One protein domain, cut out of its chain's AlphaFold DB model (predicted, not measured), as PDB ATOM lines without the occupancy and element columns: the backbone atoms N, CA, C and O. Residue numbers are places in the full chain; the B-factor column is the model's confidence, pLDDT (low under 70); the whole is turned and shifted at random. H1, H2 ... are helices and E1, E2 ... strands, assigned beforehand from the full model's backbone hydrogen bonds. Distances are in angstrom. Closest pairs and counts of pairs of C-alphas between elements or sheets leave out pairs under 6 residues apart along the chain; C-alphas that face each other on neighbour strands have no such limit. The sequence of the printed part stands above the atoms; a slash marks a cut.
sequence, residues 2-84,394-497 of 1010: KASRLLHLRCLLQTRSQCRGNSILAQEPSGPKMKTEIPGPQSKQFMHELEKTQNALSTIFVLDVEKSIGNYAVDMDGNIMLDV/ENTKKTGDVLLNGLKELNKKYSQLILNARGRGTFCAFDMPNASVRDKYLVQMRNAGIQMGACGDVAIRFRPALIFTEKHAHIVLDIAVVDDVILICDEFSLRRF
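AT A GLANCE: This is residues 2 to 84 and 394 to 497 of the 1010 residues of the protein "Hypothetical protein" of Rotaria sp. Silwood2 (UniProt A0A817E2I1). A twisted sheet of four strands, E3 E4 E6 E5, makes a wall with helices H3 and H4 over one face; H5 packs on H3, and H6 packs on H4. The small hairpin E1 E2 is tied on where residues 82 to 83 of E2 pair in parallel with residues 450 to 451, before E5; of the element centres that of E2 is nearest to the mean of the C-alphas and that of H2, between two long links, is farthest from it at 22.2 A, while H1 touches no helix but is near H5. The printed part has 187 residues, with six named helices and six named strands in the order H1 H2 E1 E2 H3 E3 E4 H4 E5 E6 H5 H6, both sheets antiparallel, class mixed. It is compact, with a radius of gyration of the C-alphas of 16.6 A and spans of 46 by 45 by 35 A.

HOW THE PARTS SIT: Start at H1, residues 2 to 16, near H5, residues 470 to 480, with 6 pairs of C-alphas within 10 A. Further on, H2, residues 41 to 51, touches no helix. Next comes the hairpin of E1, residues 72 to 74, and E2, residues 80 to 83; find N 73 and O 81 at 2.9 A. After the cut, H3, residues 394 to 413, is on the sheet at a height of 8.1 A, over E3, residues 419 to 424; the closest C-alphas, of Lys 408 and Ala 421, are 5.6 A apart. E3 and E4, residues 427 to 431, form a hairpin, with N 422 and O 429 at 2.9 A. H4, residues 435 to 447, is over E6, residues 459 to 462, at a height of 8.1 A; the closest C-alphas, of Arg 438 and Ala 459, are 6.9 A apart. H3 and H4 on one face of the sheet make two layers. Between E4 and E6, N 460 and O 430 are 2.9 A apart; in the hairpin of E5, residues 453 to 455, and E6, N 461 and O 453 are 2.9 A apart. E4, H4 and E5 form a split strand-helix-strand unit, E6 between its two same-way strands, with a right-handed crossover. H5 touches residues 398 to 407 of H3 alone, at a shallow tilt of 21 degrees, the same way; the closest C-alphas, of Thr 399 and Glu 470, are 4.9 A apart. H6, residues 483 to 490, touches H4 at a shallow tilt of 18 degrees, opposite ways; the closest C-alphas, of Gln 444 and Val 485, are 6.4 A apart. Every O i to N i+4 pair is within hydrogen-bond range in H2, H3, H4, H5 and H6, and 7 of 11 in H1.

IN THESE COORDINATES: Find C-alpha 2 at (13.271, 51.503, -21.175), where H1 begins its 22.3 A. H3, the longest helix, runs 28.8 A from C-alpha 394 at (-14.943, 20.011, -11.283). H4 spans 18.5 A and E3 16.5 A. H6 ends at C-alpha 490, (6.289, 49.281, -5.548).

THE WHOLE: The C-alphas farthest apart, of Ala 26 and Phe 497, are 48.2 A apart. Residues 85 to 393 are not printed, and C-alphas 84 and 394 are 18.0 A apart across the cut. The links H1 to H2 and H2 to E1 are long. Mean pLDDT of the printed part is 82.7; residues 2 to 22 and 481 to 497 are under 70.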
ATOM      1  N   LYS A   2      14.639  52.026 -21.442       28.86
ATOM      2  CA  LYS A   2      13.271  51.503 -21.175       28.86
ATOM      3  C   LYS A   2      12.756  50.466 -22.200       28.86
ATOM      4  O   LYS A   2      12.210  49.449 -21.798       28.86
ATOM      5  N   ALA A   3      13.038  50.641 -23.496       27.25
ATOM      6  CA  ALA A   3      12.681  49.655 -24.533       27.25
ATOM      7  C   ALA A   3      13.465  48.326 -24.430       27.25
ATOM      8  O   ALA A   3      12.973  47.278 -24.832       27.25
ATOM      9  N   SER A   4      14.667  48.352 -23.842       29.33
ATOM     10  CA  SER A   4      15.517  47.162 -23.695       29.33
ATOM     11  C   SER A   4      15.076  46.254 -22.542       29.33
ATOM     12  O   SER A   4      15.389  45.069 -22.565       29.33
ATOM     13  N   ARG A   5      14.342  46.786 -21.550       36.69
ATOM     14  CA  ARG A   5      13.825  46.010 -20.407       36.69
ATOM     15  C   ARG A   5      12.557  45.220 -20.759       36.69
ATOM     16  O   ARG A   5      12.468  44.050 -20.418       36.69
ATOM     17  N   LEU A   6      11.665  45.785 -21.580       36.62
ATOM     18  CA  LEU A   6      10.525  45.058 -22.175       36.62
ATOM     19  C   LEU A   6      10.968  43.882 -23.070       36.62
ATOM     20  O   LEU A   6      10.315  42.842 -23.114       36.62
ATOM     21  N   LEU A   7      12.116  44.015 -23.745       34.34
ATOM     22  CA  LEU A   7      12.761  42.922 -24.484       34.34
ATOM     23  C   LEU A   7      13.345  41.834 -23.564       34.34
ATOM     24  O   LEU A   7      13.380  40.671 -23.954       34.34
ATOM     25  N   HIS A   8      13.750  42.181 -22.339       32.94
ATOM     26  CA  HIS A   8      14.196  41.211 -21.335       32.94
ATOM     27  C   HIS A   8      13.016  40.409 -20.755       32.94
ATOM     28  O   HIS A   8      13.129  39.191 -20.609       32.94
ATOM     29  N   LEU A   9      11.848  41.045 -20.566       38.19
ATOM     30  CA  LEU A   9      10.583  40.373 -20.225       38.19
ATOM     31  C   LEU A   9      10.206  39.303 -21.268       38.19
ATOM     32  O   LEU A   9       9.835  38.185 -20.915       38.19
ATOM     33  N   ARG A  10      10.376  39.620 -22.563       42.62
ATOM     34  CA  ARG A  10      10.135  38.683 -23.679       42.62
ATOM     35  C   ARG A  10      11.030  37.436 -23.626       42.62
ATOM     36  O   ARG A  10      10.599  36.380 -24.077       42.62
ATOM     37  N   CYS A  11      12.242  37.546 -23.076       30.95
ATOM     38  CA  CYS A  11      13.222  36.454 -23.012       30.95
ATOM     39  C   CYS A  11      13.056  35.576 -21.750       30.95
ATOM     40  O   CYS A  11      13.180  34.351 -21.811       30.95
ATOM     41  N   LEU A  12      12.694  36.177 -20.609       33.50
ATOM     42  CA  LEU A  12      12.421  35.453 -19.355       33.50
ATOM     43  C   LEU A  12      11.131  34.610 -19.419       33.50
ATOM     44  O   LEU A  12      11.089  33.501 -18.887       33.50
ATOM     45  N   LEU A  13      10.104  35.082 -20.138       38.62
ATOM     46  CA  LEU A  13       8.848  34.340 -20.348       38.62
ATOM     47  C   LEU A  13       9.027  33.080 -21.220       38.62
ATOM     48  O   LEU A  13       8.309  32.094 -21.044       38.62
ATOM     49  N   GLN A  14      10.014  33.078 -22.125       36.78
ATOM     50  CA  GLN A  14      10.359  31.899 -22.930       36.78
ATOM     51  C   GLN A  14      11.124  30.830 -22.140       36.78
ATOM     52  O   GLN A  14      11.079  29.662 -22.511       36.78
ATOM     53  N   THR A  15      11.808  31.200 -21.052       31.98
ATOM     54  CA  THR A  15      12.677  30.279 -20.297       31.98
ATOM     55  C   THR A  15      12.023  29.682 -19.049       31.98
ATOM     56  O   THR A  15      12.458  28.620 -18.614       31.98
ATOM     57  N   ARG A  16      10.957  30.286 -18.494       37.91
ATOM     58  CA  ARG A  16      10.249  29.755 -17.305       37.91
ATOM     59  C   ARG A  16       8.944  28.990 -17.585       37.91
ATOM     60  O   ARG A  16       8.499  28.252 -16.716       37.91
ATOM     61  N   SER A  17       8.354  29.083 -18.780       37.72
ATOM     62  CA  SER A  17       7.024  28.510 -19.083       37.72
ATOM     63  C   SER A  17       7.008  27.047 -19.569       37.72
ATOM     64  O   SER A  17       6.108  26.643 -20.303       37.72
ATOM     65  N   GLN A  18       7.940  26.197 -19.124       36.56
ATOM     66  CA  GLN A  18       7.777  24.737 -19.254       36.56
ATOM     67  C   GLN A  18       6.885  24.185 -18.123       36.56
ATOM     68  O   GLN A  18       7.301  23.331 -17.344       36.56
ATOM     69  N   CYS A  19       5.645  24.673 -18.016       38.69
ATOM     70  CA  CYS A  19       4.665  24.124 -17.076       38.69
ATOM     71  C   CYS A  19       3.857  22.985 -17.720       38.69
ATOM     72  O   CYS A  19       3.258  23.124 -18.785       38.69
ATOM     73  N   ARG A  20       3.893  21.829 -17.047       41.50
ATOM     74  CA  ARG A  20       3.410  20.506 -17.468       41.50
ATOM     75  C   ARG A  20       1.896  20.340 -17.256       41.50
ATOM     76  O   ARG A  20       1.483  19.602 -16.370       41.50
ATOM     77  N   GLY A  21       1.069  20.999 -18.067       48.91
ATOM     78  CA  GLY A  21      -0.386  20.792 -18.065       48.91
ATOM     79  C   GLY A  21      -0.991  20.924 -19.463       48.91
ATOM     80  O   GLY A  21      -0.658  21.857 -20.193       48.91
ATOM     81  N   ASN A  22      -1.875  19.998 -19.844       58.53
ATOM     82  CA  ASN A  22      -2.559  20.031 -21.141       58.53
ATOM     83  C   ASN A  22      -3.723  21.039 -21.113       58.53
ATOM     84  O   ASN A  22      -4.455  21.121 -20.126       58.53
ATOM     85  N   SER A  23      -3.906  21.802 -22.198       70.50
ATOM     86  CA  SER A  23      -5.166  22.525 -22.422       70.50
ATOM     87  C   SER A  23      -6.277  21.529 -22.770       70.50
ATOM     88  O   SER A  23      -6.010  20.503 -23.397       70.50
ATOM     89  N   ILE A  24      -7.514  21.846 -22.380       77.62
ATOM     90  CA  ILE A  24      -8.709  21.110 -22.817       77.62
ATOM     91  C   ILE A  24      -8.897  21.270 -24.335       77.62
ATOM     92  O   ILE A  24      -9.276  20.322 -25.019       77.62
ATOM     93  N   LEU A  25      -8.557  22.441 -24.885       82.56
ATOM     94  CA  LEU A  25      -8.676  22.731 -26.306       82.56
ATOM     95  C   LEU A  25      -7.299  22.691 -26.985       82.56
ATOM     96  O   LEU A  25      -6.478  23.592 -26.833       82.56
ATOM     97  N   ALA A  26      -7.055  21.655 -27.791       72.25
ATOM     98  CA  ALA A  26      -5.744  21.382 -28.396       72.25
ATOM     99  C   ALA A  26      -5.192  22.499 -29.311       72.25
ATOM    100  O   ALA A  26      -3.996  22.526 -29.585       72.25
ATOM    101  N   GLN A  27      -6.051  23.398 -29.801       82.19
ATOM    102  CA  GLN A  27      -5.686  24.491 -30.710       82.19
ATOM    103  C   GLN A  27      -5.289  25.787 -29.982       82.19
ATOM    104  O   GLN A  27      -4.910  26.758 -30.637       82.19
ATOM    105  N   GLU A  28      -5.382  25.835 -28.648       88.44
ATOM    106  CA  GLU A  28      -4.986  27.024 -27.894       88.44
ATOM    107  C   GLU A  28      -3.474  27.299 -27.987       88.44
ATOM    108  O   GLU A  28      -2.658  26.370 -27.964       88.44
ATOM    109  N   PRO A  29      -3.071  28.582 -28.002       89.50
ATOM    110  CA  PRO A  29      -1.681  28.974 -27.822       89.50
ATOM    111  C   PRO A  29      -1.041  28.374 -26.555       89.50
ATOM    112  O   PRO A  29      -1.682  28.141 -25.524       89.50
ATOM    113  N   SER A  30       0.279  28.176 -26.586       87.56
ATOM    114  CA  SER A  30       1.029  27.760 -25.393       87.56
ATOM    115  C   SER A  30       1.024  28.834 -24.297       87.56
ATOM    116  O   SER A  30       1.028  28.489 -23.118       87.56
ATOM    117  N   GLY A  31       0.949  30.113 -24.676       90.56
ATOM    118  CA  GLY A  31       0.928  31.266 -23.782       90.56
ATOM    119  C   GLY A  31       0.649  32.576 -24.532       90.56
ATOM    120  O   GLY A  31       0.500  32.563 -25.759       90.56
ATOM    121  N   PRO A  32       0.568  33.709 -23.814       94.56
ATOM    122  CA  PRO A  32       0.359  35.017 -24.426       94.56
ATOM    123  C   PRO A  32       1.537  35.438 -25.319       94.56
ATOM    124  O   PRO A  32       2.688  35.055 -25.097       94.56
ATOM    125  N   LYS A  33       1.259  36.261 -26.336       94.56
ATOM    126  CA  LYS A  33       2.251  36.769 -27.296       94.56
ATOM    127  C   LYS A  33       1.936  38.210 -27.696       94.56
ATOM    128  O   LYS A  33       1.054  38.459 -28.514       94.56
ATOM    129  N   MET A  34       2.721  39.147 -27.170       94.69
ATOM    130  CA  MET A  34       2.516  40.588 -27.364       94.69
ATOM    131  C   MET A  34       3.427  41.159 -28.458       94.69
ATOM    132  O   MET A  34       4.653  41.010 -28.414       94.69
ATOM    133  N   LYS A  35       2.832  41.856 -29.425       93.81
ATOM    134  CA  LYS A  35       3.487  42.575 -30.527       93.81
ATOM    135  C   LYS A  35       3.613  44.072 -30.240       93.81
ATOM    136  O   LYS A  35       4.704  44.610 -30.434       93.81
ATOM    137  N   THR A  36       2.549  44.702 -29.747       93.81
ATOM    138  CA  THR A  36       2.451  46.141 -29.452       93.81
ATOM    139  C   THR A  36       1.999  46.383 -28.009       93.81
ATOM    140  O   THR A  36       1.685  45.448 -27.276       93.81
ATOM    141  N   GLU A  37       1.990  47.648 -27.590       92.50
ATOM    142  CA  GLU A  37       1.230  48.074 -26.410       92.50
ATOM    143  C   GLU A  37      -0.280  47.971 -26.674       92.50
ATOM    144  O   GLU A  37      -0.701  47.953 -27.834       92.50
ATOM    145  N   ILE A  38      -1.079  47.934 -25.604       93.88
ATOM    146  CA  ILE A  38      -2.541  47.892 -25.670       93.88
ATOM    147  C   ILE A  38      -3.147  49.207 -25.139       93.88
ATOM    148  O   ILE A  38      -2.897  49.552 -23.979       93.88
ATOM    149  N   PRO A  39      -3.994  49.912 -25.916       95.44
ATOM    150  CA  PRO A  39      -4.381  49.597 -27.294       95.44
ATOM    151  C   PRO A  39      -3.261  49.903 -28.299       95.44
ATOM    152  O   PRO A  39      -2.564  50.917 -28.187       95.44
ATOM    153  N   GLY A  40      -3.121  49.039 -29.306       95.56
ATOM    154  CA  GLY A  40      -2.184  49.246 -30.405       95.56
ATOM    155  C   GLY A  40      -2.677  50.290 -31.417       95.56
ATOM    156  O   GLY A  40      -3.774  50.842 -31.270       95.56
ATOM    157  N   PRO A  41      -1.856  50.638 -32.423       96.75
ATOM    158  CA  PRO A  41      -2.193  51.663 -33.411       96.75
ATOM    159  C   PRO A  41      -3.471  51.358 -34.209       96.75
ATOM    160  O   PRO A  41      -4.267  52.274 -34.410       96.75
ATOM    161  N   GLN A  42      -3.710  50.104 -34.615       96.81
ATOM    162  CA  GLN A  42      -4.933  49.739 -35.341       96.81
ATOM    163  C   GLN A  42      -6.150  49.838 -34.427       96.81
ATOM    164  O   GLN A  42      -7.147  50.456 -34.795       96.81
ATOM    165  N   SER A  43      -6.055  49.310 -33.202       96.38
ATOM    166  CA  SER A  43      -7.125  49.447 -32.210       96.38
ATOM    167  C   SER A  43      -7.474  50.916 -31.947       96.38
ATOM    168  O   SER A  43      -8.651  51.267 -31.936       96.38
ATOM    169  N   LYS A  44      -6.474  51.799 -31.801       96.00
ATOM    170  CA  LYS A  44      -6.681  53.249 -31.622       96.00
ATOM    171  C   LYS A  44      -7.390  53.886 -32.822       96.00
ATOM    172  O   LYS A  44      -8.287  54.702 -32.622       96.00
ATOM    173  N   GLN A  45      -7.029  53.506 -34.048       96.06
ATOM    174  CA  GLN A  45      -7.706  53.991 -35.252       96.06
ATOM    175  C   GLN A  45      -9.187  53.585 -35.264       96.06
ATOM    176  O   GLN A  45     -10.051  54.446 -35.435       96.06
ATOM    177  N   PHE A  46      -9.492  52.308 -35.019       94.50
ATOM    178  CA  PHE A  46     -10.874  51.828 -34.958       94.50
ATOM    179  C   PHE A  46     -11.669  52.467 -33.815       94.50
ATOM    180  O   PHE A  46     -12.847  52.766 -33.980       94.50
ATOM    181  N   MET A  47     -11.039  52.722 -32.665       94.94
ATOM    182  CA  MET A  47     -11.673  53.452 -31.564       94.94
ATOM    183  C   MET A  47     -12.044  54.879 -31.978       94.94
ATOM    184  O   MET A  47     -13.175  55.289 -31.745       94.94
ATOM    185  N   HIS A  48     -11.151  55.604 -32.656       94.50
ATOM    186  CA  HIS A  48     -11.451  56.941 -33.180       94.50
ATOM    187  C   HIS A  48     -12.568  56.919 -34.240       94.50
ATOM    188  O   HIS A  48     -13.387  57.832 -34.315       94.50
ATOM    189  N   GLU A  49     -12.642  55.877 -35.070       94.81
ATOM    190  CA  GLU A  49     -13.775  55.689 -35.982       94.81
ATOM    191  C   GLU A  49     -15.082  55.418 -35.228       94.81
ATOM    192  O   GLU A  49     -16.115  55.991 -35.575       94.81
ATOM    193  N   LEU A  50     -15.030  54.613 -34.164       93.31
ATOM    194  CA  LEU A  50     -16.177  54.326 -33.309       93.31
ATOM    195  C   LEU A  50     -16.709  55.595 -32.630       93.31
ATOM    196  O   LEU A  50     -17.925  55.800 -32.626       93.31
ATOM    197  N   GLU A  51     -15.817  56.475 -32.156       94.50
ATOM    198  CA  GLU A  51     -16.150  57.766 -31.523       94.50
ATOM    199  C   GLU A  51     -17.006  58.679 -32.402       94.50
ATOM    200  O   GLU A  51     -17.799  59.464 -31.883       94.50
ATOM    201  N   LYS A  52     -16.922  58.540 -33.731       94.88
ATOM    202  CA  LYS A  52     -17.768  59.300 -34.666       94.88
ATOM    203  C   LYS A  52     -19.249  58.923 -34.575       94.88
ATOM    204  O   LYS A  52     -20.094  59.710 -34.990       94.88
ATOM    205  N   THR A  53     -19.565  57.721 -34.090       95.25
ATOM    206  CA  THR A  53     -20.937  57.179 -34.062       95.25
ATOM    207  C   THR A  53     -21.465  56.943 -32.652       95.25
ATOM    208  O   THR A  53     -22.665  57.068 -32.421       95.25
ATOM    209  N   GLN A  54     -20.589  56.617 -31.702       93.62
ATOM    210  CA  GLN A  54     -20.941  56.370 -30.309       93.62
ATOM    211  C   GLN A  54     -19.740  56.600 -29.392       93.62
ATOM    212  O   GLN A  54     -18.594  56.537 -29.816       93.62
ATOM    213  N   ASN A  55     -19.988  56.807 -28.101       90.00
ATOM    214  CA  ASN A  55     -18.918  56.970 -27.121       90.00
ATOM    215  C   ASN A  55     -18.049  55.695 -27.026       90.00
ATOM    216  O   ASN A  55     -18.543  54.640 -26.626       90.00
ATOM    217  N   ALA A  56     -16.755  55.809 -27.345       89.94
ATOM    218  CA  ALA A  56     -15.796  54.704 -27.292       89.94
ATOM    219  C   ALA A  56     -14.855  54.749 -26.074       89.94
ATOM    220  O   ALA A  56     -13.956  53.919 -25.976       89.94
ATOM    221  N   LEU A  57     -15.061  55.659 -25.112       88.69
ATOM    222  CA  LEU A  57     -14.164  55.846 -23.957       88.69
ATOM    223  C   LEU A  57     -14.083  54.616 -23.038       88.69
ATOM    224  O   LEU A  57     -13.149  54.481 -22.254       88.69
ATOM    225  N   SER A  58     -15.074  53.726 -23.114       90.69
ATOM    226  CA  SER A  58     -15.077  52.453 -22.381       90.69
ATOM    227  C   SER A  58     -14.356  51.313 -23.113       90.69
ATOM    228  O   SER A  58     -14.101  50.268 -22.512       90.69
ATOM    229  N   THR A  59     -14.016  51.499 -24.391       93.12
ATOM    230  CA  THR A  59     -13.324  50.501 -25.207       93.12
ATOM    231  C   THR A  59     -11.864  50.409 -24.778       93.12
ATOM    232  O   THR A  59     -11.144  51.402 -24.744       93.12
ATOM    233  N   ILE A  60     -11.416  49.198 -24.446       93.69
ATOM    234  CA  ILE A  60     -10.041  48.952 -23.990       93.69
ATOM    235  C   ILE A  60      -9.103  48.724 -25.186       93.69
ATOM    236  O   ILE A  60      -7.999  49.261 -25.226       93.69
ATOM    237  N   PHE A  61      -9.546  47.900 -26.133       95.06
ATOM    238  CA  PHE A  61      -8.916  47.596 -27.417       95.06
ATOM    239  C   PHE A  61      -9.984  47.014 -28.350       95.06
ATOM    240  O   PHE A  61     -11.089  46.695 -27.899       95.06
ATOM    241  N   VAL A  62      -9.665  46.862 -29.635       96.00
ATOM    242  CA  VAL A  62     -10.587  46.260 -30.606       96.00
ATOM    243  C   VAL A  62     -10.238  44.787 -30.776       96.00
ATOM    244  O   VAL A  62      -9.105  44.444 -31.106       96.00
ATOM    245  N   LEU A  63     -11.207  43.922 -30.480       97.00
ATOM    246  CA  LEU A  63     -11.059  42.468 -30.470       97.00
ATOM    247  C   LEU A  63     -11.201  41.894 -31.887       97.00
ATOM    248  O   LEU A  63     -12.206  42.133 -32.554       97.00
ATOM    249  N   ASP A  64     -10.239  41.075 -32.300       97.12
ATOM    250  CA  ASP A  64     -10.324  40.195 -33.462       97.12
ATOM    251  C   ASP A  64     -10.921  38.848 -33.015       97.12
ATOM    252  O   ASP A  64     -10.230  37.923 -32.568       97.12
ATOM    253  N   VAL A  65     -12.251  38.757 -33.081       94.81
ATOM    254  CA  VAL A  65     -12.995  37.566 -32.644       94.81
ATOM    255  C   VAL A  65     -12.660  36.351 -33.506       94.81
ATOM    256  O   VAL A  65     -12.632  35.246 -32.979       94.81
ATOM    257  N   GLU A  66     -12.372  36.525 -34.797       94.56
ATOM    258  CA  GLU A  66     -12.090  35.411 -35.714       94.56
ATOM    259  C   GLU A  66     -10.791  34.689 -35.352       94.56
ATOM    260  O   GLU A  66     -10.714  33.464 -35.452       94.56
ATOM    261  N   LYS A  67      -9.780  35.434 -34.888       95.94
ATOM    262  CA  LYS A  67      -8.494  34.860 -34.458       95.94
ATOM    263  C   LYS A  67      -8.444  34.454 -32.986       95.94
ATOM    264  O   LYS A  67      -7.513  33.751 -32.592       95.94
ATOM    265  N   SER A  68      -9.398  34.899 -32.174       97.38
ATOM    266  CA  SER A  68      -9.477  34.541 -30.754       97.38
ATOM    267  C   SER A  68      -9.855  33.067 -30.581       97.38
ATOM    268  O   SER A  68     -10.658  32.537 -31.346       97.38
ATOM    269  N   ILE A  69      -9.293  32.370 -29.593       96.50
ATOM    270  CA  ILE A  69      -9.565  30.938 -29.395       96.50
ATOM    271  C   ILE A  69      -9.437  30.524 -27.931       96.50
ATOM    272  O   ILE A  69      -8.460  30.861 -27.264       96.50
ATOM    273  N   GLY A  70     -10.422  29.769 -27.439       96.06
ATOM    274  CA  GLY A  70     -10.462  29.290 -26.060       96.06
ATOM    275  C   GLY A  70     -10.328  30.445 -25.066       96.06
ATOM    276  O   GLY A  70     -11.056  31.425 -25.180       96.06
ATOM    277  N   ASN A  71      -9.374  30.361 -24.144       97.56
ATOM    278  CA  ASN A  71      -9.086  31.399 -23.151       97.56
ATOM    279  C   ASN A  71      -8.251  32.577 -23.704       97.56
ATOM    280  O   ASN A  71      -7.799  33.419 -22.933       97.56
ATOM    281  N   TYR A  72      -7.956  32.634 -25.009       97.94
ATOM    282  CA  TYR A  72      -7.059  33.640 -25.586       97.94
ATOM    283  C   TYR A  72      -7.793  34.624 -26.503       97.94
ATOM    284  O   TYR A  72      -8.317  34.250 -27.554       97.94
ATOM    285  N   ALA A  73      -7.757  35.901 -26.126       97.88
ATOM    286  CA  ALA A  73      -8.251  37.017 -26.920       97.88
ATOM    287  C   ALA A  73      -7.144  37.559 -27.834       97.88
ATOM    288  O   ALA A  73      -6.019  37.804 -27.387       97.88
ATOM    289  N   VAL A  74      -7.475  37.781 -29.104       97.94
ATOM    290  CA  VAL A  74      -6.591  38.421 -30.084       97.94
ATOM    291  C   VAL A  74      -7.122  39.811 -30.402       97.94
ATOM    292  O   VAL A  74      -8.305  39.952 -30.687       97.94
ATOM    293  N   ASP A  75      -6.290  40.848 -30.339       97.69
ATOM    294  CA  ASP A  75      -6.690  42.197 -30.769       97.69
ATOM    295  C   ASP A  75      -6.386  42.447 -32.258       97.69
ATOM    296  O   ASP A  75      -5.689  41.667 -32.912       97.69
ATOM    297  N   MET A  76      -6.884  43.559 -32.807       96.44
ATOM    298  CA  MET A  76      -6.652  43.937 -34.212       96.44
ATOM    299  C   MET A  76      -5.171  44.173 -34.552       96.44
ATOM    300  O   MET A  76      -4.763  44.051 -35.706       96.44
ATOM    301  N   ASP A  77      -4.339  44.465 -33.553       97.38
ATOM    302  CA  ASP A  77      -2.890  44.619 -33.699       97.38
ATOM    303  C   ASP A  77      -2.147  43.260 -33.666       97.38
ATOM    304  O   ASP A  77      -0.933  43.167 -33.895       97.38
ATOM    305  N   GLY A  78      -2.884  42.165 -33.455       96.50
ATOM    306  CA  GLY A  78      -2.404  40.792 -33.455       96.50
ATOM    307  C   GLY A  78      -1.671  40.390 -32.175       96.50
ATOM    308  O   GLY A  78      -0.841  39.472 -32.236       96.50
ATOM    309  N   ASN A  79      -1.928  41.082 -31.064       97.62
ATOM    310  CA  ASN A  79      -1.542  40.681 -29.715       97.62
ATOM    311  C   ASN A  79      -2.418  39.521 -29.255       97.62
ATOM    312  O   ASN A  79      -3.629  39.565 -29.428       97.62
ATOM    313  N   ILE A  80      -1.812  38.502 -28.649       97.56
ATOM    314  CA  ILE A  80      -2.506  37.334 -28.098       97.56
ATOM    315  C   ILE A  80      -2.438  37.427 -26.576       97.56
ATOM    316  O   ILE A  80      -1.349  37.323 -26.004       97.56
ATOM    317  N   MET A  81      -3.582  37.611 -25.924       97.62
ATOM    318  CA  MET A  81      -3.699  37.788 -24.478       97.62
ATOM    319  C   MET A  81      -4.473  36.625 -23.864       97.62
ATOM    320  O   MET A  81      -5.495  36.220 -24.408       97.62
ATOM    321  N   LEU A  82      -4.020  36.112 -22.720       98.12
ATOM    322  CA  LEU A  82      -4.830  35.222 -21.891       98.12
ATOM    323  C   LEU A  82      -5.937  36.060 -21.241       98.12
ATOM    324  O   LEU A  82      -5.659  36.967 -20.454       98.12
ATOM    325  N   ASP A  83      -7.181  35.784 -21.605       98.12
ATOM    326  CA  ASP A  83      -8.357  36.499 -21.140       98.12
ATOM    327  C   ASP A  83      -8.958  35.796 -19.923       98.12
ATOM    328  O   ASP A  83      -9.559  34.731 -20.009       98.12
ATOM    329  N   VAL A  84      -8.797  36.415 -18.758       97.50
ATOM    330  CA  VAL A  84      -9.443  35.987 -17.514       97.50
ATOM    331  C   VAL A  84     -10.575  36.936 -17.128       97.50
ATOM    332  O   VAL A  84     -10.927  37.045 -15.955       97.50
ATOM    333  N   GLU A 394     -16.037  20.567 -12.082       97.69
ATOM    334  CA  GLU A 394     -14.943  20.011 -11.283       97.69
ATOM    335  C   GLU A 394     -13.602  20.638 -11.689       97.69
ATOM    336  O   GLU A 394     -12.764  20.921 -10.833       97.69
ATOM    337  N   ASN A 395     -13.414  20.930 -12.980       97.00
ATOM    338  CA  ASN A 395     -12.250  21.676 -13.455       97.00
ATOM    339  C   ASN A 395     -12.166  23.087 -12.837       97.00
ATOM    340  O   ASN A 395     -11.088  23.482 -12.387       97.00
ATOM    341  N   THR A 396     -13.277  23.832 -12.746       97.44
ATOM    342  CA  THR A 396     -13.271  25.161 -12.104       97.44
ATOM    343  C   THR A 396     -12.986  25.093 -10.611       97.44
ATOM    344  O   THR A 396     -12.366  26.011 -10.078       97.44
ATOM    345  N   LYS A 397     -13.397  24.018  -9.930       97.19
ATOM    346  CA  LYS A 397     -13.046  23.785  -8.527       97.19
ATOM    347  C   LYS A 397     -11.537  23.580  -8.368       97.19
ATOM    348  O   LYS A 397     -10.899  24.366  -7.677       97.19
ATOM    349  N   LYS A 398     -10.964  22.603  -9.080       97.00
ATOM    350  CA  LYS A 398      -9.523  22.283  -9.021       97.00
ATOM    351  C   LYS A 398      -8.645  23.471  -9.406       97.00
ATOM    352  O   LYS A 398      -7.766  23.880  -8.654       97.00
ATOM    353  N   THR A 399      -8.933  24.078 -10.554       96.44
ATOM    354  CA  THR A 399      -8.168  25.227 -11.054       96.44
ATOM    355  C   THR A 399      -8.370  26.467 -10.182       96.44
ATOM    356  O   THR A 399      -7.446  27.257  -9.989       96.44
ATOM    357  N   GLY A 400      -9.573  26.636  -9.630       97.44
ATOM    358  CA  GLY A 400      -9.886  27.686  -8.670       97.44
ATOM    359  C   GLY A 400      -9.057  27.593  -7.394       97.44
ATOM    360  O   GLY A 400      -8.542  28.612  -6.940       97.44
ATOM    361  N   ASP A 401      -8.867  26.384  -6.859       97.06
ATOM    362  CA  ASP A 401      -8.026  26.153  -5.682       97.06
ATOM    363  C   ASP A 401      -6.566  26.548  -5.956       97.06
ATOM    364  O   ASP A 401      -5.953  27.236  -5.138       97.06
ATOM    365  N   VAL A 402      -6.023  26.201  -7.131       97.38
ATOM    366  CA  VAL A 402      -4.673  26.628  -7.552       97.38
ATOM    367  C   VAL A 402      -4.575  28.153  -7.628       97.38
ATOM    368  O   VAL A 402      -3.668  28.745  -7.039       97.38
ATOM    369  N   LEU A 403      -5.525  28.802  -8.308       97.06
ATOM    370  CA  LEU A 403      -5.535  30.256  -8.465       97.06
ATOM    371  C   LEU A 403      -5.649  30.970  -7.111       97.06
ATOM    372  O   LEU A 403      -4.852  31.857  -6.817       97.06
ATOM    373  N   LEU A 404      -6.613  30.584  -6.272       97.00
ATOM    374  CA  LEU A 404      -6.858  31.237  -4.987       97.00
ATOM    375  C   LEU A 404      -5.694  31.037  -4.012       97.00
ATOM    376  O   LEU A 404      -5.316  31.987  -3.327       97.00
ATOM    377  N   ASN A 405      -5.111  29.837  -3.953       96.38
ATOM    378  CA  ASN A 405      -3.945  29.585  -3.108       96.38
ATOM    379  C   ASN A 405      -2.747  30.423  -3.563       96.38
ATOM    380  O   ASN A 405      -2.144  31.097  -2.730       96.38
ATOM    381  N   GLY A 406      -2.483  30.492  -4.872       95.06
ATOM    382  CA  GLY A 406      -1.445  31.371  -5.412       95.06
ATOM    383  C   GLY A 406      -1.692  32.848  -5.088       95.06
ATOM    384  O   GLY A 406      -0.782  33.550  -4.657       95.06
ATOM    385  N   LEU A 407      -2.935  33.333  -5.190       94.81
ATOM    386  CA  LEU A 407      -3.280  34.705  -4.793       94.81
ATOM    387  C   LEU A 407      -3.086  34.950  -3.287       94.81
ATOM    388  O   LEU A 407      -2.624  36.023  -2.903       94.81
ATOM    389  N   LYS A 408      -3.408  33.974  -2.426       94.31
ATOM    390  CA  LYS A 408      -3.149  34.052  -0.977       94.31
ATOM    391  C   LYS A 408      -1.647  34.089  -0.674       94.31
ATOM    392  O   LYS A 408      -1.230  34.824   0.219       94.31
ATOM    393  N   GLU A 409      -0.829  33.339  -1.406       92.44
ATOM    394  CA  GLU A 409       0.633  33.390  -1.287       92.44
ATOM    395  C   GLU A 409       1.193  34.744  -1.734       92.44
ATOM    396  O   GLU A 409       2.021  35.328  -1.033       92.44
ATOM    397  N   LEU A 410       0.693  35.291  -2.846       88.44
ATOM    398  CA  LEU A 410       1.070  36.625  -3.315       88.44
ATOM    399  C   LEU A 410       0.650  37.725  -2.343       88.44
ATOM    400  O   LEU A 410       1.427  38.644  -2.107       88.44
ATOM    401  N   ASN A 411      -0.527  37.606  -1.732       90.56
ATOM    402  CA  ASN A 411      -0.970  38.500  -0.667       90.56
ATOM    403  C   ASN A 411      -0.003  38.468   0.528       90.56
ATOM    404  O   ASN A 411       0.453  39.513   0.977       90.56
ATOM    405  N   LYS A 412       0.407  37.278   0.989       89.31
ATOM    406  CA  LYS A 412       1.399  37.152   2.073       89.31
ATOM    407  C   LYS A 412       2.750  37.762   1.697       89.31
ATOM    408  O   LYS A 412       3.364  38.443   2.515       89.31
ATOM    409  N   LYS A 413       3.220  37.514   0.472       85.69
ATOM    410  CA  LYS A 413       4.534  37.965  -0.006       85.69
ATOM    411  C   LYS A 413       4.581  39.472  -0.286       85.69
ATOM    412  O   LYS A 413       5.595  40.102  -0.008       85.69
ATOM    413  N   TYR A 414       3.497  40.036  -0.809       85.75
ATOM    414  CA  TYR A 414       3.375  41.438  -1.217       85.75
ATOM    415  C   TYR A 414       2.199  42.113  -0.507       85.75
ATOM    416  O   TYR A 414       1.351  42.745  -1.140       85.75
ATOM    417  N   SER A 415       2.145  41.976   0.819       84.38
ATOM    418  CA  SER A 415       1.040  42.453   1.668       84.38
ATOM    419  C   SER A 415       0.826  43.970   1.642       84.38
ATOM    420  O   SER A 415      -0.218  44.453   2.062       84.38
ATOM    421  N   GLN A 416       1.778  44.739   1.112       81.38
ATOM    422  CA  GLN A 416       1.652  46.176   0.860       81.38
ATOM    423  C   GLN A 416       0.910  46.520  -0.445       81.38
ATOM    424  O   GLN A 416       0.515  47.669  -0.639       81.38
ATOM    425  N   LEU A 417       0.756  45.555  -1.356       84.38
ATOM    426  CA  LEU A 417       0.175  45.736  -2.691       84.38
ATOM    427  C   LEU A 417      -1.061  44.859  -2.898       84.38
ATOM    428  O   LEU A 417      -2.093  45.363  -3.322       84.38
ATOM    429  N   ILE A 418      -0.976  43.565  -2.597       89.94
ATOM    430  CA  ILE A 418      -2.064  42.610  -2.820       89.94
ATOM    431  C   ILE A 418      -2.761  42.358  -1.487       89.94
ATOM    432  O   ILE A 418      -2.227  41.698  -0.602       89.94
ATOM    433  N   LEU A 419      -3.981  42.869  -1.364       93.12
ATOM    434  CA  LEU A 419      -4.794  42.826  -0.155       93.12
ATOM    435  C   LEU A 419      -6.017  41.924  -0.356       93.12
ATOM    436  O   LEU A 419      -6.451  41.681  -1.479       93.12
ATOM    437  N   ASN A 420      -6.592  41.420   0.737       95.62
ATOM    438  CA  ASN A 420      -7.901  40.749   0.754       95.62
ATOM    439  C   ASN A 420      -8.131  39.694  -0.353       95.62
ATOM    440  O   ASN A 420      -9.171  39.706  -1.016       95.62
ATOM    441  N   ALA A 421      -7.169  38.791  -0.575       96.62
ATOM    442  CA  ALA A 421      -7.316  37.728  -1.570       96.62
ATOM    443  C   ALA A 421      -8.497  36.814  -1.199       96.62
ATOM    444  O   ALA A 421      -8.562  36.281  -0.087       96.62
ATOM    445  N   ARG A 422      -9.443  36.649  -2.127       97.50
ATOM    446  CA  ARG A 422     -10.731  35.986  -1.891       97.50
ATOM    447  C   ARG A 422     -11.263  35.323  -3.155       97.50
ATOM    448  O   ARG A 422     -10.922  35.722  -4.264       97.50
ATOM    449  N   GLY A 423     -12.113  34.314  -2.996       97.06
ATOM    450  CA  GLY A 423     -12.755  33.667  -4.134       97.06
ATOM    451  C   GLY A 423     -13.466  32.366  -3.794       97.06
ATOM    452  O   GLY A 423     -13.361  31.851  -2.681       97.06
ATOM    453  N   ARG A 424     -14.213  31.848  -4.773       97.56
ATOM    454  CA  ARG A 424     -14.763  30.482  -4.801       97.56
ATOM    455  C   ARG A 424     -14.659  29.948  -6.225       97.56
ATOM    456  O   ARG A 424     -15.097  30.633  -7.147       97.56
ATOM    457  N   GLY A 425     -14.116  28.745  -6.407       97.75
ATOM    458  CA  GLY A 425     -13.762  28.265  -7.746       97.75
ATOM    459  C   GLY A 425     -12.849  29.272  -8.452       97.75
ATOM    460  O   GLY A 425     -12.004  29.900  -7.817       97.75
ATOM    461  N   THR A 426     -13.044  29.493  -9.749       98.12
ATOM    462  CA  THR A 426     -12.275  30.494 -10.507       98.12
ATOM    463  C   THR A 426     -12.801  31.925 -10.338       98.12
ATOM    464  O   THR A 426     -12.203  32.871 -10.852       98.12
ATOM    465  N   PHE A 427     -13.894  32.113  -9.589       98.50
ATOM    466  CA  PHE A 427     -14.477  33.412  -9.263       98.50
ATOM    467  C   PHE A 427     -13.698  34.067  -8.109       98.50
ATOM    468  O   PHE A 427     -14.119  34.041  -6.950       98.50
ATOM    469  N   CYS A 428     -12.513  34.581  -8.436       98.38
ATOM    470  CA  CYS A 428     -11.552  35.137  -7.482       98.38
ATOM    471  C   CYS A 428     -11.364  36.647  -7.654       98.38
ATOM    472  O   CYS A 428     -11.604  37.201  -8.730       98.38
ATOM    473  N   ALA A 429     -10.867  37.295  -6.603       98.06
ATOM    474  CA  ALA A 429     -10.473  38.694  -6.591       98.06
ATOM    475  C   ALA A 429      -9.426  38.989  -5.508       98.06
ATOM    476  O   ALA A 429      -9.228  38.219  -4.566       98.06
ATOM    477  N   PHE A 430      -8.780  40.141  -5.632       97.25
ATOM    478  CA  PHE A 430      -7.983  40.754  -4.576       97.25
ATOM    479  C   PHE A 430      -8.076  42.280  -4.690       97.25
ATOM    480  O   PHE A 430      -8.441  42.820  -5.737       97.25
ATOM    481  N   ASP A 431      -7.732  42.974  -3.613       96.38
ATOM    482  CA  ASP A 431      -7.726  44.432  -3.551       96.38
ATOM    483  C   ASP A 431      -6.320  44.983  -3.760       96.38
ATOM    484  O   ASP A 431      -5.329  44.389  -3.341       96.38
ATOM    485  N   MET A 432      -6.253  46.153  -4.382       92.12
ATOM    486  CA  MET A 432      -5.067  47.002  -4.406       92.12
ATOM    487  C   MET A 432      -5.215  48.130  -3.372       92.12
ATOM    488  O   MET A 432      -6.329  48.404  -2.920       92.12
ATOM    489  N   PRO A 433      -4.142  48.852  -3.000       88.81
ATOM    490  CA  PRO A 433      -4.220  49.864  -1.944       88.81
ATOM    491  C   PRO A 433      -5.115  51.056  -2.311       88.81
ATOM    492  O   PRO A 433      -5.652  51.731  -1.437       88.81
ATOM    493  N   ASN A 434      -5.248  51.354  -3.607       89.50
ATOM    494  CA  ASN A 434      -6.110  52.410  -4.133       89.50
ATOM    495  C   ASN A 434      -6.390  52.213  -5.636       89.50
ATOM    496  O   ASN A 434      -5.730  51.419  -6.312       89.50
ATOM    497  N   ALA A 435      -7.346  52.983  -6.166       87.94
ATOM    498  CA  ALA A 435      -7.790  52.900  -7.558       87.94
ATOM    499  C   ALA A 435      -6.672  53.192  -8.575       87.94
ATOM    500  O   ALA A 435      -6.573  52.505  -9.586       87.94
ATOM    501  N   SER A 436      -5.782  54.153  -8.295       86.50
ATOM    502  CA  SER A 436      -4.688  54.500  -9.216       86.50
ATOM    503  C   SER A 436      -3.699  53.344  -9.384       86.50
ATOM    504  O   SER A 436      -3.298  53.032 -10.506       86.50
ATOM    505  N   VAL A 437      -3.338  52.678  -8.283       86.56
ATOM    506  CA  VAL A 437      -2.485  51.479  -8.319       86.56
ATOM    507  C   VAL A 437      -3.196  50.348  -9.059       86.56
ATOM    508  O   VAL A 437      -2.592  49.722  -9.928       86.56
ATOM    509  N   ARG A 438      -4.492  50.138  -8.794       92.75
ATOM    510  CA  ARG A 438      -5.317  49.141  -9.489       92.75
ATOM    511  C   ARG A 438      -5.311  49.345 -11.003       92.75
ATOM    512  O   ARG A 438      -5.038  48.407 -11.747       92.75
ATOM    513  N   ASP A 439      -5.592  50.561 -11.462       89.94
ATOM    514  CA  ASP A 439      -5.699  50.878 -12.888       89.94
ATOM    515  C   ASP A 439      -4.346  50.733 -13.598       89.94
ATOM    516  O   ASP A 439      -4.270  50.146 -14.680       89.94
ATOM    517  N   LYS A 440      -3.253  51.180 -12.961       87.94
ATOM    518  CA  LYS A 440      -1.890  50.971 -13.472       87.94
ATOM    519  C   LYS A 440      -1.548  49.487 -13.567       87.94
ATOM    520  O   LYS A 440      -1.053  49.055 -14.606       87.94
ATOM    521  N   TYR A 441      -1.844  48.709 -12.527       89.38
ATOM    522  CA  TYR A 441      -1.591  47.270 -12.518       89.38
ATOM    523  C   TYR A 441      -2.345  46.561 -13.649       89.38
ATOM    524  O   TYR A 441      -1.758  45.749 -14.358       89.38
ATOM    525  N   LEU A 442      -3.611  46.916 -13.903       92.25
ATOM    526  CA  LEU A 442      -4.373  46.367 -15.032       92.25
ATOM    527  C   LEU A 442      -3.731  46.669 -16.389       92.25
ATOM    528  O   LEU A 442      -3.681  45.789 -17.245       92.25
ATOM    529  N   VAL A 443      -3.231  47.892 -16.595       91.19
ATOM    530  CA  VAL A 443      -2.519  48.254 -17.832       91.19
ATOM    531  C   VAL A 443      -1.236  47.436 -17.985       91.19
ATOM    532  O   VAL A 443      -0.962  46.937 -19.077       91.19
ATOM    533  N   GLN A 444      -0.467  47.255 -16.907       89.31
ATOM    534  CA  GLN A 444       0.765  46.461 -16.947       89.31
ATOM    535  C   GLN A 444       0.487  44.983 -17.219       89.31
ATOM    536  O   GLN A 444       1.101  44.412 -18.117       89.31
ATOM    537  N   MET A 445      -0.485  44.384 -16.526       91.56
ATOM    538  CA  MET A 445      -0.888  42.994 -16.763       91.56
ATOM    539  C   MET A 445      -1.343  42.782 -18.206       91.56
ATOM    540  O   MET A 445      -0.936  41.810 -18.841       91.56
ATOM    541  N   ARG A 446      -2.095  43.732 -18.771       93.88
ATOM    542  CA  ARG A 446      -2.535  43.659 -20.167       93.88
ATOM    543  C   ARG A 446      -1.375  43.736 -21.151       93.88
ATOM    544  O   ARG A 446      -1.304  42.922 -22.063       93.88
ATOM    545  N   ASN A 447      -0.434  44.655 -20.942       91.00
ATOM    546  CA  ASN A 447       0.779  44.747 -21.761       91.00
ATOM    547  C   ASN A 447       1.714  43.536 -21.582       91.00
ATOM    548  O   ASN A 447       2.488  43.230 -22.486       91.00
ATOM    549  N   ALA A 448       1.619  42.827 -20.454       89.38
ATOM    550  CA  ALA A 448       2.272  41.538 -20.224       89.38
ATOM    551  C   ALA A 448       1.491  40.344 -20.815       89.38
ATOM    552  O   ALA A 448       1.992  39.222 -20.816       89.38
ATOM    553  N   GLY A 449       0.294  40.582 -21.361       94.81
ATOM    554  CA  GLY A 449      -0.510  39.588 -22.063       94.81
ATOM    555  C   GLY A 449      -1.622  38.936 -21.247       94.81
ATOM    556  O   GLY A 449      -2.129  37.904 -21.672       94.81
ATOM    557  N   ILE A 450      -2.021  39.508 -20.108       96.50
ATOM    558  CA  ILE A 450      -3.143  39.031 -19.290       96.50
ATOM    559  C   ILE A 450      -4.256  40.082 -19.264       96.50
ATOM    560  O   ILE A 450      -4.087  41.174 -18.718       96.50
ATOM    561  N   GLN A 451      -5.423  39.747 -19.808       96.56
ATOM    562  CA  GLN A 451      -6.601  40.609 -19.769       96.56
ATOM    563  C   GLN A 451      -7.469  40.270 -18.551       96.56
ATOM    564  O   GLN A 451      -7.934  39.145 -18.398       96.56
ATOM    565  N   MET A 452      -7.700  41.258 -17.683       94.88
ATOM    566  CA  MET A 452      -8.427  41.094 -16.416       94.88
ATOM    567  C   MET A 452      -9.436  42.219 -16.185       94.88
ATOM    568  O   MET A 452      -9.364  43.280 -16.813       94.88
ATOM    569  N   GLY A 453     -10.353  42.010 -15.237       94.62
ATOM    570  CA  GLY A 453     -11.380  42.985 -14.880       94.62
ATOM    571  C   GLY A 453     -11.060  43.796 -13.624       94.62
ATOM    572  O   GLY A 453     -10.512  43.286 -12.651       94.62
ATOM    573  N   ALA A 454     -11.511  45.049 -13.612       96.31
ATOM    574  CA  ALA A 454     -11.694  45.855 -12.405       96.31
ATOM    575  C   ALA A 454     -13.091  45.622 -11.806       96.31
ATOM    576  O   ALA A 454     -14.059  45.464 -12.552       96.31
ATOM    577  N   CYS A 455     -13.219  45.696 -10.482       96.81
ATOM    578  CA  CYS A 455     -14.502  45.846  -9.786       96.81
ATOM    579  C   CYS A 455     -14.341  46.718  -8.536       96.81
ATOM    580  O   CYS A 455     -13.218  46.962  -8.089       96.81
ATOM    581  N   GLY A 456     -15.456  47.253  -8.031       94.12
ATOM    582  CA  GLY A 456     -15.437  48.252  -6.964       94.12
ATOM    583  C   GLY A 456     -14.476  49.406  -7.267       94.12
ATOM    584  O   GLY A 456     -14.195  49.720  -8.435       94.12
ATOM    585  N   ASP A 457     -13.938  49.994  -6.203       90.12
ATOM    586  CA  ASP A 457     -12.976  51.092  -6.303       90.12
ATOM    587  C   ASP A 457     -11.550  50.578  -6.527       90.12
ATOM    588  O   ASP A 457     -10.822  51.105  -7.368       90.12
ATOM    589  N   VAL A 458     -11.168  49.505  -5.827       95.19
ATOM    590  CA  VAL A 458      -9.764  49.072  -5.710       95.19
ATOM    591  C   VAL A 458      -9.508  47.610  -6.082       95.19
ATOM    592  O   VAL A 458      -8.357  47.182  -6.082       95.19
ATOM    593  N   ALA A 459     -10.544  46.840  -6.418       97.12
ATOM    594  CA  ALA A 459     -10.413  45.404  -6.625       97.12
ATOM    595  C   ALA A 459     -10.087  45.030  -8.081       97.12
ATOM    596  O   ALA A 459     -10.487  45.703  -9.046       97.12
ATOM    597  N   ILE A 460      -9.369  43.918  -8.215       97.06
ATOM    598  CA  ILE A 460      -9.093  43.189  -9.453       97.06
ATOM    599  C   ILE A 460      -9.785  41.838  -9.360       97.06
ATOM    600  O   ILE A 460      -9.727  41.187  -8.320       97.06
ATOM    601  N   ARG A 461     -10.427  41.415 -10.448       97.81
ATOM    602  CA  ARG A 461     -11.242  40.199 -10.488       97.81
ATOM    603  C   ARG A 461     -10.899  39.280 -11.650       97.81
ATOM    604  O   ARG A 461     -10.537  39.730 -12.740       97.81
ATOM    605  N   PHE A 462     -11.131  37.997 -11.403       98.25
ATOM    606  CA  PHE A 462     -10.938  36.887 -12.322       98.25
ATOM    607  C   PHE A 462     -12.295  36.269 -12.664       98.25
ATOM    608  O   PHE A 462     -13.093  35.927 -11.786       98.25
ATOM    609  N   ARG A 463     -12.573  36.176 -13.962       98.38
ATOM    610  CA  ARG A 463     -13.781  35.621 -14.579       98.38
ATOM    611  C   ARG A 463     -13.428  34.768 -15.807       98.38
ATOM    612  O   ARG A 463     -13.991  35.016 -16.868       98.38
ATOM    613  N   PRO A 464     -12.504  33.802 -15.698       97.94
ATOM    614  CA  PRO A 464     -12.108  33.000 -16.847       97.94
ATOM    615  C   PRO A 464     -13.232  32.050 -17.301       97.94
ATOM    616  O   PRO A 464     -14.237  31.864 -16.598       97.94
ATOM    617  N   ALA A 465     -13.049  31.431 -18.469       97.75
ATOM    618  CA  ALA A 465     -13.970  30.441 -19.000       97.75
ATOM    619  C   ALA A 465     -13.920  29.163 -18.151       97.75
ATOM    620  O   ALA A 465     -12.996  28.929 -17.373       97.75
ATOM    621  N   LEU A 466     -14.913  28.287 -18.296       98.31
ATOM    622  CA  LEU A 466     -14.961  27.021 -17.557       98.31
ATOM    623  C   LEU A 466     -13.913  26.015 -18.045       98.31
ATOM    624  O   LEU A 466     -13.576  25.081 -17.321       98.31
ATOM    625  N   ILE A 467     -13.383  26.232 -19.252       97.25
ATOM    626  CA  ILE A 467     -12.262  25.486 -19.834       97.25
ATOM    627  C   ILE A 467     -10.888  25.989 -19.353       97.25
ATOM    628  O   ILE A 467      -9.857  25.483 -19.788       97.25
ATOM    629  N   PHE A 468     -10.845  26.997 -18.478       97.56
ATOM    630  CA  PHE A 468      -9.613  27.484 -17.863       97.56
ATOM    631  C   PHE A 468      -9.032  26.425 -16.926       97.56
ATOM    632  O   PHE A 468      -9.738  25.888 -16.076       97.56
ATOM    633  N   THR A 469      -7.744  26.131 -17.066       96.56
ATOM    634  CA  THR A 469      -7.063  25.013 -16.384       96.56
ATOM    635  C   THR A 469      -5.898  25.498 -15.530       96.56
ATOM    636  O   THR A 469      -5.480  26.653 -15.631       96.56
ATOM    637  N   GLU A 470      -5.317  24.606 -14.728       95.44
ATOM    638  CA  GLU A 470      -4.144  24.889 -13.887       95.44
ATOM    639  C   GLU A 470      -2.977  25.498 -14.681       95.44
ATOM    640  O   GLU A 470      -2.356  26.448 -14.211       95.44
ATOM    641  N   LYS A 471      -2.737  25.047 -15.926       93.75
ATOM    642  CA  LYS A 471      -1.758  25.660 -16.852       93.75
ATOM    643  C   LYS A 471      -1.967  27.174 -16.941       93.75
ATOM    644  O   LYS A 471      -1.021  27.948 -16.826       93.75
ATOM    645  N   HIS A 472      -3.208  27.589 -17.161       96.00
ATOM    646  CA  HIS A 472      -3.564  28.991 -17.318       96.00
ATOM    647  C   HIS A 472      -3.477  29.749 -15.988       96.00
ATOM    648  O   HIS A 472      -2.989  30.879 -15.967       96.00
ATOM    649  N   ALA A 473      -3.867  29.119 -14.872       95.81
ATOM    650  CA  ALA A 473      -3.702  29.687 -13.534       95.81
ATOM    651  C   ALA A 473      -2.226  29.973 -13.217       95.81
ATOM    652  O   ALA A 473      -1.905  31.071 -12.766       95.81
ATOM    653  N   HIS A 474      -1.323  29.039 -13.524       93.38
ATOM    654  CA  HIS A 474       0.117  29.240 -13.358       93.38
ATOM    655  C   HIS A 474       0.644  30.384 -14.225       93.38
ATOM    656  O   HIS A 474       1.357  31.230 -13.707       93.38
ATOM    657  N   ILE A 475       0.224  30.495 -15.493       92.31
ATOM    658  CA  ILE A 475       0.613  31.630 -16.354       92.31
ATOM    659  C   ILE A 475       0.211  32.972 -15.723       92.31
ATOM    660  O   ILE A 475       1.007  33.913 -15.712       92.31
ATOM    661  N   VAL A 476      -1.013  33.071 -15.189       93.06
ATOM    662  CA  VAL A 476      -1.494  34.283 -14.506       93.06
ATOM    663  C   VAL A 476      -0.650  34.587 -13.274       93.06
ATOM    664  O   VAL A 476      -0.211  35.725 -13.112       93.06
ATOM    665  N   LEU A 477      -0.427  33.588 -12.416       90.19
ATOM    666  CA  LEU A 477       0.330  33.745 -11.177       90.19
ATOM    667  C   LEU A 477       1.785  34.122 -11.467       90.19
ATOM    668  O   LEU A 477       2.262  35.099 -10.907       90.19
ATOM    669  N   ASP A 478       2.451  33.438 -12.398       84.56
ATOM    670  CA  ASP A 478       3.841  33.692 -12.782       84.56
ATOM    671  C   ASP A 478       4.037  35.114 -13.317       84.56
ATOM    672  O   ASP A 478       4.995  35.791 -12.938       84.56
ATOM    673  N   ILE A 479       3.118  35.593 -14.167       79.81
ATOM    674  CA  ILE A 479       3.162  36.960 -14.705       79.81
ATOM    675  C   ILE A 479       2.845  37.992 -13.615       79.81
ATOM    676  O   ILE A 479       3.470  39.053 -13.585       79.81
ATOM    677  N   ALA A 480       1.937  37.675 -12.687       70.19
ATOM    678  CA  ALA A 480       1.606  38.543 -11.558       70.19
ATOM    679  C   ALA A 480       2.796  38.774 -10.606       70.19
ATOM    680  O   ALA A 480       2.838  39.809  -9.946       70.19
ATOM    681  N   VAL A 481       3.770  37.851 -10.547       61.47
ATOM    682  CA  VAL A 481       4.982  37.970  -9.704       61.47
ATOM    683  C   VAL A 481       6.140  38.669 -10.413       61.47
ATOM    684  O   VAL A 481       7.185  38.861  -9.798       61.47
ATOM    685  N   VAL A 482       6.030  39.000 -11.705       58.97
ATOM    686  CA  VAL A 482       7.174  39.554 -12.438       58.97
ATOM    687  C   VAL A 482       7.628  40.826 -11.737       58.97
ATOM    688  O   VAL A 482       6.873  41.794 -11.643       58.97
ATOM    689  N   ASP A 483       8.868  40.794 -11.247       48.88
ATOM    690  CA  ASP A 483       9.454  41.848 -10.428       48.88
ATOM    691  C   ASP A 483       9.306  43.212 -11.101       48.88
ATOM    692  O   ASP A 483       9.032  44.161 -10.405       48.88
ATOM    693  N   ASP A 484       9.330  43.340 -12.430       51.50
ATOM    694  CA  ASP A 484       9.047  44.619 -13.099       51.50
ATOM    695  C   ASP A 484       7.583  45.100 -12.946       51.50
ATOM    696  O   ASP A 484       7.351  46.296 -12.801       51.50
ATOM    697  N   VAL A 485       6.580  44.212 -12.939       56.81
ATOM    698  CA  VAL A 485       5.161  44.574 -12.714       56.81
ATOM    699  C   VAL A 485       4.961  45.024 -11.269       56.81
ATOM    700  O   VAL A 485       4.313  46.044 -11.020       56.81
ATOM    701  N   ILE A 486       5.562  44.294 -10.328       55.31
ATOM    702  CA  ILE A 486       5.493  44.615  -8.906       55.31
ATOM    703  C   ILE A 486       6.359  45.834  -8.586       55.31
ATOM    704  O   ILE A 486       5.832  46.746  -7.977       55.31
ATOM    705  N   LEU A 487       7.608  45.940  -9.050       48.72
ATOM    706  CA  LEU A 487       8.510  47.086  -8.852       48.72
ATOM    707  C   LEU A 487       7.994  48.360  -9.508       48.72
ATOM    708  O   LEU A 487       8.209  49.414  -8.937       48.72
ATOM    709  N   ILE A 488       7.301  48.330 -10.649       51.44
ATOM    710  CA  ILE A 488       6.666  49.552 -11.184       51.44
ATOM    711  C   ILE A 488       5.529  50.019 -10.256       51.44
ATOM    712  O   ILE A 488       5.268  51.219 -10.141       51.44
ATOM    713  N   CYS A 489       4.863  49.085  -9.569       43.22
ATOM    714  CA  CYS A 489       3.837  49.393  -8.573       43.22
ATOM    715  C   CYS A 489       4.436  49.742  -7.190       43.22
ATOM    716  O   CYS A 489       3.903  50.607  -6.498       43.22
ATOM    717  N   ASP A 490       5.562  49.127  -6.815       39.69
ATOM    718  CA  ASP A 490       6.289  49.281  -5.548       39.69
ATOM    719  C   ASP A 490       7.268  50.467  -5.595       39.69
ATOM    720  O   ASP A 490       7.552  51.080  -4.573       39.69
ATOM    721  N   GLU A 491       7.682  50.928  -6.781       40.66
ATOM    722  CA  GLU A 491       8.391  52.199  -6.984       40.66
ATOM    723  C   GLU A 491       7.567  53.394  -6.489       40.66
ATOM    724  O   GLU A 491       8.119  54.471  -6.335       40.66
ATOM    725  N   PHE A 492       6.278  53.236  -6.178       37.81
ATOM    726  CA  PHE A 492       5.493  54.268  -5.494       37.81
ATOM    727  C   PHE A 492       5.327  54.031  -3.984       37.81
ATOM    728  O   PHE A 492       5.206  55.006  -3.239       37.81
ATOM    729  N   SER A 493       5.373  52.781  -3.510       35.31
ATOM    730  CA  SER A 493       5.243  52.430  -2.085       35.31
ATOM    731  C   SER A 493       6.594  52.478  -1.350       35.31
ATOM    732  O   SER A 493       6.694  53.099  -0.292       35.31
ATOM    733  N   LEU A 494       7.669  51.951  -1.947       32.53
ATOM    734  CA  LEU A 494       9.042  52.016  -1.431       32.53
ATOM    735  C   LEU A 494       9.720  53.375  -1.659       32.53
ATOM    736  O   LEU A 494      10.482  53.811  -0.794       32.53
ATOM    737  N   ARG A 495       9.417  54.115  -2.742       35.03
ATOM    738  CA  ARG A 495       9.953  55.490  -2.894       35.03
ATOM    739  C   ARG A 495       9.369  56.460  -1.869       35.03
ATOM    740  O   ARG A 495      10.015  57.446  -1.563       35.03
ATOM    741  N   ARG A 496       8.218  56.179  -1.248       34.47
ATOM    742  CA  ARG A 496       7.730  56.995  -0.119       34.47
ATOM    743  C   ARG A 496       8.395  56.652   1.219       34.47
ATOM    744  O   ARG A 496       8.380  57.492   2.110       34.47
ATOM    745  N   PHE A 497       8.997  55.464   1.340       32.53
ATOM    746  CA  PHE A 497       9.587  54.957   2.586       32.53
ATOM    747  C   PHE A 497      11.125  55.067   2.634       32.53
ATOM    748  O   PHE A 497      11.687  55.324   3.693       32.53
TER     749      PHE A 497